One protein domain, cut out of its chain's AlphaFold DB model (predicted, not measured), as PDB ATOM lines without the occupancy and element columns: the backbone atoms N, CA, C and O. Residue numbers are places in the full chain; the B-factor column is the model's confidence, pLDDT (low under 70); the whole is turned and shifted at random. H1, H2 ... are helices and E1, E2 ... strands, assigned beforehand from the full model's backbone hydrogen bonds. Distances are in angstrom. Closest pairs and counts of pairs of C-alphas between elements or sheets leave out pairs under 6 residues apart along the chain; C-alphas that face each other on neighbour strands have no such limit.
ATOM      1  N   ALA A  72       8.040 -28.265  19.214       98.25
ATOM      2  CA  ALA A  72       7.418 -27.179  18.485       98.25
ATOM      3  C   ALA A  72       8.397 -26.008  18.391       98.25
ATOM      4  O   ALA A  72       9.401 -26.008  19.093       98.25
ATOM      5  N   LEU A  73       8.073 -25.018  17.565       98.38
ATOM      6  CA  LEU A  73       8.541 -23.652  17.782       98.38
ATOM      7  C   LEU A  73       7.625 -22.965  18.799       98.38
ATOM      8  O   LEU A  73       6.398 -23.058  18.668       98.38
ATOM      9  N   GLY A  74       8.209 -22.274  19.776       96.88
ATOM     10  CA  GLY A  74       7.489 -21.597  20.856       96.88
ATOM     11  C   GLY A  74       7.000 -22.540  21.958       96.88
ATOM     12  O   GLY A  74       5.981 -22.258  22.587       96.88
ATOM     13  N   ALA A  75       7.678 -23.669  22.208       96.88
ATOM     14  CA  ALA A  75       7.238 -24.640  23.219       96.88
ATOM     15  C   ALA A  75       7.214 -24.058  24.645       96.88
ATOM     16  O   ALA A  75       6.419 -24.492  25.477       96.88
ATOM     17  N   GLU A  76       8.020 -23.031  24.917       94.25
ATOM     18  CA  GLU A  76       8.006 -22.275  26.177       94.25
ATOM     19  C   GLU A  76       6.630 -21.672  26.514       94.25
ATOM     20  O   GLU A  76       6.261 -21.585  27.686       94.25
ATOM     21  N   GLN A  77       5.823 -21.338  25.497       94.62
ATOM     22  CA  GLN A  77       4.510 -20.713  25.677       94.62
ATOM     23  C   GLN A  77       3.534 -21.626  26.436       94.62
ATOM     24  O   GLN A  77       2.575 -21.137  27.031       94.62
ATOM     25  N   ILE A  78       3.790 -22.940  26.461       94.81
ATOM     26  CA  ILE A  78       3.021 -23.929  27.229       94.81
ATOM     27  C   ILE A  78       3.181 -23.704  28.740       94.81
ATOM     28  O   ILE A  78       2.230 -23.907  29.492       94.81
ATOM     29  N   GLY A  79       4.371 -23.287  29.189       91.00
ATOM     30  CA  GLY A  79       4.691 -23.089  30.605       91.00
ATOM     31  C   GLY A  79       4.441 -21.670  31.121       91.00
ATOM     32  O   GLY A  79       4.430 -21.452  32.333       91.00
ATOM     33  N   TYR A  80       4.240 -20.694  30.235       90.56
ATOM     34  CA  TYR A  80       4.041 -19.300  30.628       90.56
ATOM     35  C   TYR A  80       2.620 -19.034  31.130       90.56
ATOM     36  O   TYR A  80       1.633 -19.194  30.416       90.56
ATOM     37  N   ALA A  81       2.513 -18.547  32.370       84.94
ATOM     38  CA  ALA A  81       1.232 -18.176  32.975       84.94
ATOM     39  C   ALA A  81       0.511 -17.056  32.198       84.94
ATOM     40  O   ALA A  81      -0.721 -17.012  32.139       84.94
ATOM     41  N   THR A  82       1.275 -16.165  31.561       86.88
ATOM     42  CA  THR A  82       0.752 -15.068  30.738       86.88
ATOM     43  C   THR A  82      -0.009 -15.567  29.510       86.88
ATOM     44  O   THR A  82      -0.987 -14.929  29.129       86.88
ATOM     45  N   THR A  83       0.345 -16.732  28.955       89.06
ATOM     46  CA  THR A  83      -0.345 -17.355  27.810       89.06
ATOM     47  C   THR A  83      -1.828 -17.615  28.085       89.06
ATOM     48  O   THR A  83      -2.651 -17.568  27.173       89.06
ATOM     49  N   PHE A  84      -2.178 -17.881  29.346       88.00
ATOM     50  CA  PHE A  84      -3.529 -18.270  29.759       88.00
ATOM     51  C   PHE A  84      -4.226 -17.214  30.623       88.00
ATOM     52  O   PHE A  84      -5.305 -17.477  31.157       88.00
ATOM     53  N   SER A  85      -3.625 -16.036  30.786       84.50
ATOM     54  CA  SER A  85      -4.175 -14.939  31.590       84.50
ATOM     55  C   SER A  85      -5.202 -14.114  30.800       84.50
ATOM     56  O   SER A  85      -5.134 -14.066  29.578       84.50
ATOM     57  N   LEU A  86      -6.135 -13.439  31.490       79.38
ATOM     58  CA  LEU A  86      -7.048 -12.429  30.906       79.38
ATOM     59  C   LEU A  86      -7.764 -12.883  29.612       79.38
ATOM     60  O   LEU A  86      -7.755 -12.181  28.606       79.38
ATOM     61  N   ASP A  87      -8.339 -14.086  29.629       75.31
ATOM     62  CA  ASP A  87      -9.035 -14.715  28.490       75.31
ATOM     63  C   ASP A  87      -8.190 -15.018  27.244       75.31
ATOM     64  O   ASP A  87      -8.716 -15.435  26.208       75.31
ATOM     65  N   ALA A  88      -6.865 -14.936  27.365       85.12
ATOM     66  CA  ALA A  88      -5.952 -15.466  26.367       85.12
ATOM     67  C   ALA A  88      -5.924 -17.009  26.368       85.12
ATOM     68  O   ALA A  88      -6.360 -17.693  27.303       85.12
ATOM     69  N   GLY A  89      -5.392 -17.566  25.281       91.94
ATOM     70  CA  GLY A  89      -5.128 -18.991  25.136       91.94
ATOM     71  C   GLY A  89      -3.944 -19.235  24.211       91.94
ATOM     72  O   GLY A  89      -3.586 -18.378  23.397       91.94
ATOM     73  N   LEU A  90      -3.356 -20.425  24.319       96.00
ATOM     74  CA  LEU A  90      -2.231 -20.823  23.483       96.00
ATOM     75  C   LEU A  90      -2.708 -21.004  22.039       96.00
ATOM     76  O   LEU A  90      -3.554 -21.855  21.753       96.00
ATOM     77  N   LYS A  91      -2.157 -20.200  21.127       97.12
ATOM     78  CA  LYS A  91      -2.417 -20.309  19.690       97.12
ATOM     79  C   LYS A  91      -1.555 -21.410  19.093       97.12
ATOM     80  O   LYS A  91      -0.339 -21.355  19.222       97.12
ATOM     81  N   ILE A  92      -2.168 -22.371  18.417       98.06
ATOM     82  CA  ILE A  92      -1.491 -23.421  17.657       98.06
ATOM     83  C   ILE A  92      -1.719 -23.138  16.178       98.06
ATOM     84  O   ILE A  92      -2.859 -23.152  15.709       98.06
ATOM     85  N   VAL A  93      -0.631 -22.880  15.461       98.31
ATOM     86  CA  VAL A  93      -0.664 -22.391  14.081       98.31
ATOM     87  C   VAL A  93      -0.153 -23.421  13.081       98.31
ATOM     88  O   VAL A  93       0.597 -24.335  13.427       98.31
ATOM     89  N   SER A  94      -0.566 -23.285  11.821       96.81
ATOM     90  CA  SER A  94      -0.329 -24.303  10.791       96.81
ATOM     91  C   SER A  94       1.007 -24.209  10.054       96.81
ATOM     92  O   SER A  94       1.342 -25.121   9.299       96.81
ATOM     93  N   SER A  95       1.756 -23.117  10.212       95.62
ATOM     94  CA  SER A  95       3.035 -22.903   9.523       95.62
ATOM     95  C   SER A  95       3.984 -22.014  10.327       95.62
ATOM     96  O   SER A  95       3.557 -21.253  11.199       95.62
ATOM     97  N   VAL A  96       5.277 -22.063   9.986       96.81
ATOM     98  CA  VAL A  96       6.284 -21.141  10.537       96.81
ATOM     99  C   VAL A  96       5.958 -19.693  10.177       96.81
ATOM    100  O   VAL A  96       6.134 -18.810  11.004       96.81
ATOM    101  N   GLU A  97       5.403 -19.431   8.990       95.62
ATOM    102  CA  GLU A  97       4.949 -18.086   8.605       95.62
ATOM    103  C   GLU A  97       3.920 -17.532   9.585       95.62
ATOM    104  O   GLU A  97       4.090 -16.424  10.082       95.62
ATOM    105  N   ARG A  98       2.893 -18.319   9.931       96.50
ATOM    106  CA  ARG A  98       1.895 -17.919  10.932       96.50
ATOM    107  C   ARG A  98       2.516 -17.705  12.312       96.50
ATOM    108  O   ARG A  98       2.109 -16.806  13.044       96.50
ATOM    109  N   TRP A  99       3.511 -18.514  12.669       98.00
ATOM    110  CA  TRP A  99       4.252 -18.358  13.920       98.00
ATOM    111  C   TRP A  99       5.067 -17.053  13.946       98.00
ATOM    112  O   TRP A  99       5.029 -16.317  14.936       98.00
ATOM    113  N   LEU A 100       5.715 -16.707  12.830       97.50
ATOM    114  CA  LEU A 100       6.416 -15.436  12.637       97.50
ATOM    115  C   LEU A 100       5.444 -14.246  12.617       97.50
ATOM    116  O   LEU A 100       5.728 -13.228  13.242       97.50
ATOM    117  N   GLU A 101       4.269 -14.369  11.991       96.75
ATOM    118  CA  GLU A 101       3.194 -13.361  12.051       96.75
ATOM    119  C   GLU A 101       2.759 -13.090  13.499       96.75
ATOM    120  O   GLU A 101       2.516 -11.944  13.880       96.75
ATOM    121  N   CYS A 102       2.738 -14.131  14.337       96.19
ATOM    122  CA  CYS A 102       2.479 -14.023  15.773       96.19
ATOM    123  C   CYS A 102       3.693 -13.545  16.585       96.19
ATOM    124  O   CYS A 102       3.614 -13.491  17.810       96.19
ATOM    125  N   ARG A 103       4.816 -13.201  15.942       96.44
ATOM    126  CA  ARG A 103       6.069 -12.771  16.588       96.44
ATOM    127  C   ARG A 103       6.562 -13.764  17.648       96.44
ATOM    128  O   ARG A 103       7.046 -13.348  18.696       96.44
ATOM    129  N   GLY A 104       6.401 -15.062  17.394       95.31
ATOM    130  CA  GLY A 104       6.793 -16.118  18.329       95.31
ATOM    131  C   GLY A 104       5.801 -16.380  19.469       95.31
ATOM    132  O   GLY A 104       5.951 -17.364  20.183       95.31
ATOM    133  N   ALA A 105       4.741 -15.573  19.611       94.94
ATOM    134  CA  ALA A 105       3.695 -15.742  20.628       94.94
ATOM    135  C   ALA A 105       2.613 -16.765  20.213       94.94
ATOM    136  O   ALA A 105       1.414 -16.566  20.423       94.94
ATOM    137  N   ALA A 106       3.037 -17.840  19.556       96.75
ATOM    138  CA  ALA A 106       2.212 -18.965  19.138       96.75
ATOM    139  C   ALA A 106       3.051 -20.249  19.170       96.75
ATOM    140  O   ALA A 106       4.264 -20.207  19.367       96.75
ATOM    141  N   LEU A 107       2.402 -21.381  18.929       97.94
ATOM    142  CA  LEU A 107       3.011 -22.698  18.860       97.94
ATOM    143  C   LEU A 107       2.900 -23.253  17.437       97.94
ATOM    144  O   LEU A 107       1.792 -23.418  16.925       97.94
ATOM    145  N   PHE A 108       4.023 -23.600  16.815       98.38
ATOM    146  CA  PHE A 108       4.031 -24.384  15.574       98.38
ATOM    147  C   PHE A 108       4.577 -25.787  15.855       98.38
ATOM    148  O   PHE A 108       5.763 -25.954  16.125       98.38
ATOM    149  N   VAL A 109       3.704 -26.798  15.822       98.38
ATOM    150  CA  VAL A 109       4.043 -28.171  16.233       98.38
ATOM    151  C   VAL A 109       4.862 -28.884  15.157       98.38
ATOM    152  O   VAL A 109       4.361 -29.152  14.059       98.38
ATOM    153  N   LEU A 110       6.090 -29.254  15.521       98.00
ATOM    154  CA  LEU A 110       7.030 -30.015  14.696       98.00
ATOM    155  C   LEU A 110       6.760 -31.516  14.821       98.00
ATOM    156  O   LEU A 110       6.689 -32.226  13.819       98.00
ATOM    157  N   ASP A 111       6.529 -31.983  16.050       96.75
ATOM    158  CA  ASP A 111       6.324 -33.394  16.359       96.75
ATOM    159  C   ASP A 111       4.957 -33.649  17.002       96.75
ATOM    160  O   ASP A 111       4.747 -33.528  18.210       96.75
ATOM    161  N   TRP A 112       4.011 -34.067  16.166       96.19
ATOM    162  CA  TRP A 112       2.646 -34.369  16.591       96.19
ATOM    163  C   TRP A 112       2.526 -35.657  17.406       96.19
ATOM    164  O   TRP A 112       1.529 -35.819  18.107       96.19
ATOM    165  N   SER A 113       3.523 -36.548  17.373       93.75
ATOM    166  CA  SER A 113       3.490 -37.786  18.165       93.75
ATOM    167  C   SER A 113       3.538 -37.511  19.673       93.75
ATOM    168  O   SER A 113       3.010 -38.291  20.465       93.75
ATOM    169  N   ARG A 114       4.096 -36.359  20.071       94.44
ATOM    170  CA  ARG A 114       4.178 -35.897  21.465       94.44
ATOM    171  C   ARG A 114       3.067 -34.928  21.870       94.44
ATOM    172  O   ARG A 114       2.992 -34.561  23.040       94.44
ATOM    173  N   ALA A 115       2.188 -34.528  20.948       95.81
ATOM    174  CA  ALA A 115       1.228 -33.448  21.184       95.81
ATOM    175  C   ALA A 115       0.306 -33.704  22.384       95.81
ATOM    176  O   ALA A 115       0.122 -32.800  23.193       95.81
ATOM    177  N   PHE A 116      -0.208 -34.929  22.549       94.94
ATOM    178  CA  PHE A 116      -1.038 -35.270  23.708       94.94
ATOM    179  C   PHE A 116      -0.318 -34.979  25.029       94.94
ATOM    180  O   PHE A 116      -0.834 -34.243  25.865       94.94
ATOM    181  N   MET A 117       0.901 -35.501  25.192       93.88
ATOM    182  CA  MET A 117       1.664 -35.334  26.431       93.88
ATOM    183  C   MET A 117       1.963 -33.867  26.734       93.88
ATOM    184  O   MET A 117       1.871 -33.462  27.889       93.88
ATOM    185  N   MET A 118       2.284 -33.091  25.698       95.62
ATOM    186  CA  MET A 118       2.687 -31.692  25.825       95.62
ATOM    187  C   MET A 118       1.506 -30.731  26.018       95.62
ATOM    188  O   MET A 118       1.685 -29.683  26.627       95.62
ATOM    189  N   LEU A 119       0.317 -31.057  25.496       95.81
ATOM    190  CA  LEU A 119      -0.813 -30.119  25.414       95.81
ATOM    191  C   LEU A 119      -2.021 -30.497  26.278       95.81
ATOM    192  O   LEU A 119      -2.907 -29.664  26.455       95.81
ATOM    193  N   GLN A 120      -2.098 -31.719  26.821       93.25
ATOM    194  CA  GLN A 120      -3.266 -32.186  27.592       93.25
ATOM    195  C   GLN A 120      -3.582 -31.339  28.835       93.25
ATOM    196  O   GLN A 120      -4.723 -31.316  29.284       93.25
ATOM    197  N   THR A 121      -2.581 -30.660  29.400       90.00
ATOM    198  CA  THR A 121      -2.736 -29.810  30.589       90.00
ATOM    199  C   THR A 121      -3.016 -28.349  30.241       90.00
ATOM    200  O   THR A 121      -3.287 -27.556  31.141       90.00
ATOM    201  N   CYS A 122      -2.963 -27.969  28.958       93.12
ATOM    202  CA  CYS A 122      -3.227 -26.600  28.541       93.12
ATOM    203  C   CYS A 122      -4.725 -26.285  28.688       93.12
ATOM    204  O   CYS A 122      -5.548 -26.915  28.020       93.12
ATOM    205  N   PRO A 123      -5.109 -25.280  29.494       89.25
ATOM    206  CA  PRO A 123      -6.517 -25.028  29.798       89.25
ATOM    207  C   PRO A 123      -7.298 -24.430  28.622       89.25
ATOM    208  O   PRO A 123      -8.505 -24.633  28.518       89.25
ATOM    209  N   ARG A 124      -6.636 -23.659  27.745       91.94
ATOM    210  CA  ARG A 124      -7.270 -22.941  26.628       91.94
ATOM    211  C   ARG A 124      -6.384 -22.966  25.389       91.94
ATOM    212  O   ARG A 124      -5.264 -22.460  25.427       91.94
ATOM    213  N   LEU A 125      -6.907 -23.515  24.293       95.06
ATOM    214  CA  LEU A 125      -6.208 -23.641  23.013       95.06
ATOM    215  C   LEU A 125      -7.010 -22.972  21.893       95.06
ATOM    216  O   LEU A 125      -8.206 -23.218  21.744       95.06
ATOM    217  N   GLN A 126      -6.339 -22.155  21.087       96.00
ATOM    218  CA  GLN A 126      -6.866 -21.591  19.843       96.00
ATOM    219  C   GLN A 126      -6.132 -22.266  18.690       96.00
ATOM    220  O   GLN A 126      -4.912 -22.196  18.624       96.00
ATOM    221  N   ILE A 127      -6.844 -22.958  17.806       97.06
ATOM    222  CA  ILE A 127      -6.219 -23.848  16.818       97.06
ATOM    223  C   ILE A 127      -6.602 -23.383  15.423       97.06
ATOM    224  O   ILE A 127      -7.794 -23.238  15.140       97.06
ATOM    225  N   ASP A 128      -5.600 -23.194  14.566       97.62
ATOM    226  CA  ASP A 128      -5.805 -22.931  13.145       97.62
ATOM    227  C   ASP A 128      -6.666 -24.032  12.514       97.62
ATOM    228  O   ASP A 128      -6.399 -25.230  12.655       97.62
ATOM    229  N   GLU A 129      -7.698 -23.628  11.772       97.12
ATOM    230  CA  GLU A 129      -8.693 -24.563  11.241       97.12
ATOM    231  C   GLU A 129      -8.067 -25.637  10.335       97.12
ATOM    232  O   GLU A 129      -8.439 -26.809  10.396       97.12
ATOM    233  N   SER A 130      -7.037 -25.267   9.571       97.06
ATOM    234  CA  SER A 130      -6.314 -26.160   8.654       97.06
ATOM    235  C   SER A 130      -5.618 -27.338   9.345       97.06
ATOM    236  O   SER A 130      -5.367 -28.357   8.702       97.06
ATOM    237  N   ILE A 131      -5.319 -27.237  10.646       97.38
ATOM    238  CA  ILE A 131      -4.675 -28.301  11.433       97.38
ATOM    239  C   ILE A 131      -5.598 -28.910  12.488       97.38
ATOM    240  O   ILE A 131      -5.179 -29.829  13.195       97.38
ATOM    241  N   ARG A 132      -6.864 -28.477  12.574       96.75
ATOM    242  CA  ARG A 132      -7.818 -28.972  13.578       96.75
ATOM    243  C   ARG A 132      -7.968 -30.492  13.536       96.75
ATOM    244  O   ARG A 132      -7.944 -31.139  14.579       96.75
ATOM    245  N   SER A 133      -8.077 -31.081  12.343       96.75
ATOM    246  CA  SER A 133      -8.187 -32.541  12.201       96.75
ATOM    247  C   SER A 133      -6.942 -33.268  12.722       96.75
ATOM    248  O   SER A 133      -7.060 -34.260  13.440       96.75
ATOM    249  N   LYS A 134      -5.748 -32.756  12.399       96.75
ATOM    250  CA  LYS A 134      -4.469 -33.325  12.845       96.75
ATOM    251  C   LYS A 134      -4.326 -33.239  14.362       96.75
ATOM    252  O   LYS A 134      -3.953 -34.219  15.001       96.75
ATOM    253  N   TYR A 135      -4.698 -32.097  14.935       96.88
ATOM    254  CA  TYR A 135      -4.758 -31.910  16.378       96.88
ATOM    255  C   TYR A 135      -5.709 -32.911  17.042       96.88
ATOM    256  O   TYR A 135      -5.299 -33.639  17.940       96.88
ATOM    257  N   ASN A 136      -6.951 -33.019  16.560       95.31
ATOM    258  CA  ASN A 136      -7.944 -33.932  17.131       95.31
ATOM    259  C   ASN A 136      -7.476 -35.393  17.114       95.31
ATOM    260  O   ASN A 136      -7.769 -36.142  18.044       95.31
ATOM    261  N   GLN A 137      -6.752 -35.801  16.069       94.50
ATOM    262  CA  GLN A 137      -6.148 -37.128  15.993       94.50
ATOM    263  C   GLN A 137      -5.028 -37.296  17.027       94.50
ATOM    264  O   GLN A 137      -5.001 -38.293  17.742       94.50
ATOM    265  N   ALA A 138      -4.130 -36.317  17.134       94.62
ATOM    266  CA  ALA A 138      -2.997 -36.374  18.051       94.62
ATOM    267  C   ALA A 138      -3.415 -36.344  19.533       94.62
ATOM    268  O   ALA A 138      -2.728 -36.916  20.372       94.62
ATOM    269  N   MET A 139      -4.563 -35.738  19.853       94.06
ATOM    270  CA  MET A 139      -5.132 -35.707  21.207       94.06
ATOM    271  C   MET A 139      -5.894 -36.982  21.600       94.06
ATOM    272  O   MET A 139      -6.488 -37.037  22.677       94.06
ATOM    273  N   ARG A 140      -5.892 -38.016  20.752       89.88
ATOM    274  CA  ARG A 140      -6.494 -39.328  21.029       89.88
ATOM    275  C   ARG A 140      -5.393 -40.393  21.087       89.88
ATOM    276  O   ARG A 140      -5.215 -41.129  20.116       89.88
TER     277      ARG A 140
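Overview. This is residues 72 to 140 of the 153 residues of an uncharacterized protein of Bradyrhizobium lupini HPC(L) (UniProt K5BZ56). Two short parallel strands, E1 and E2, lie side by side near the middle, and five short helices are spread round them. H4 and H5 meet about at right angles, H1 and H2 lie near the first residue of E1, and H3 lies off by itself, touching no other helix. The printed part has 69 residues, in the order H1, H2, E1, H3, H4, E2, H5, and is mostly helix. It is compact, with a radius of gyration of the C-alphas of 11.0 A, and rounded, spanning 28 by 26 by 19 A.

Along the chain. Find C-alpha 90 at (-2.231, -20.823, 23.483), where E1 begins and runs to residue 92; E2 is residues 125 to 127. H5, residues 129 to 138, runs 14.8 A to C-alpha 138 at (-2.997, -36.374, 18.051). H4 is residues 112 to 119, 10.4 A long, and H3 residues 96 to 101, 8.5 A. Look for H1 at residues 75 to 78 and H2 at 81 to 84.

Arrangement. E1 and E2 are parallel at 23 degrees; N 92 and O 126, 2.8 A apart, are within hydrogen-bond range. E1, H3, H4 and E2 form a strand-helix-strand unit, two parallel neighbour strands with helices between, its crossover right-handed. The closest C-alphas of H2 and E1, Thr 83 and Leu 90, are 5.9 A apart. H4 and H5 touch, about perpendicular at 86 degrees, C-alphas 115 and 138 being closest at 6.0 A. H3 and H5 are apart. In H3 every O i to N i+4 pair is within range, in H4 2 of 4, in H5 4 of 6; H1 and H2 are too short for one.

Size, cuts and confidence. The farthest C-alphas, Leu 86 and Ser 113, are 30.3 A apart. The printed part has no cut, no link is long, and no printed residue is under 70 in pLDDT.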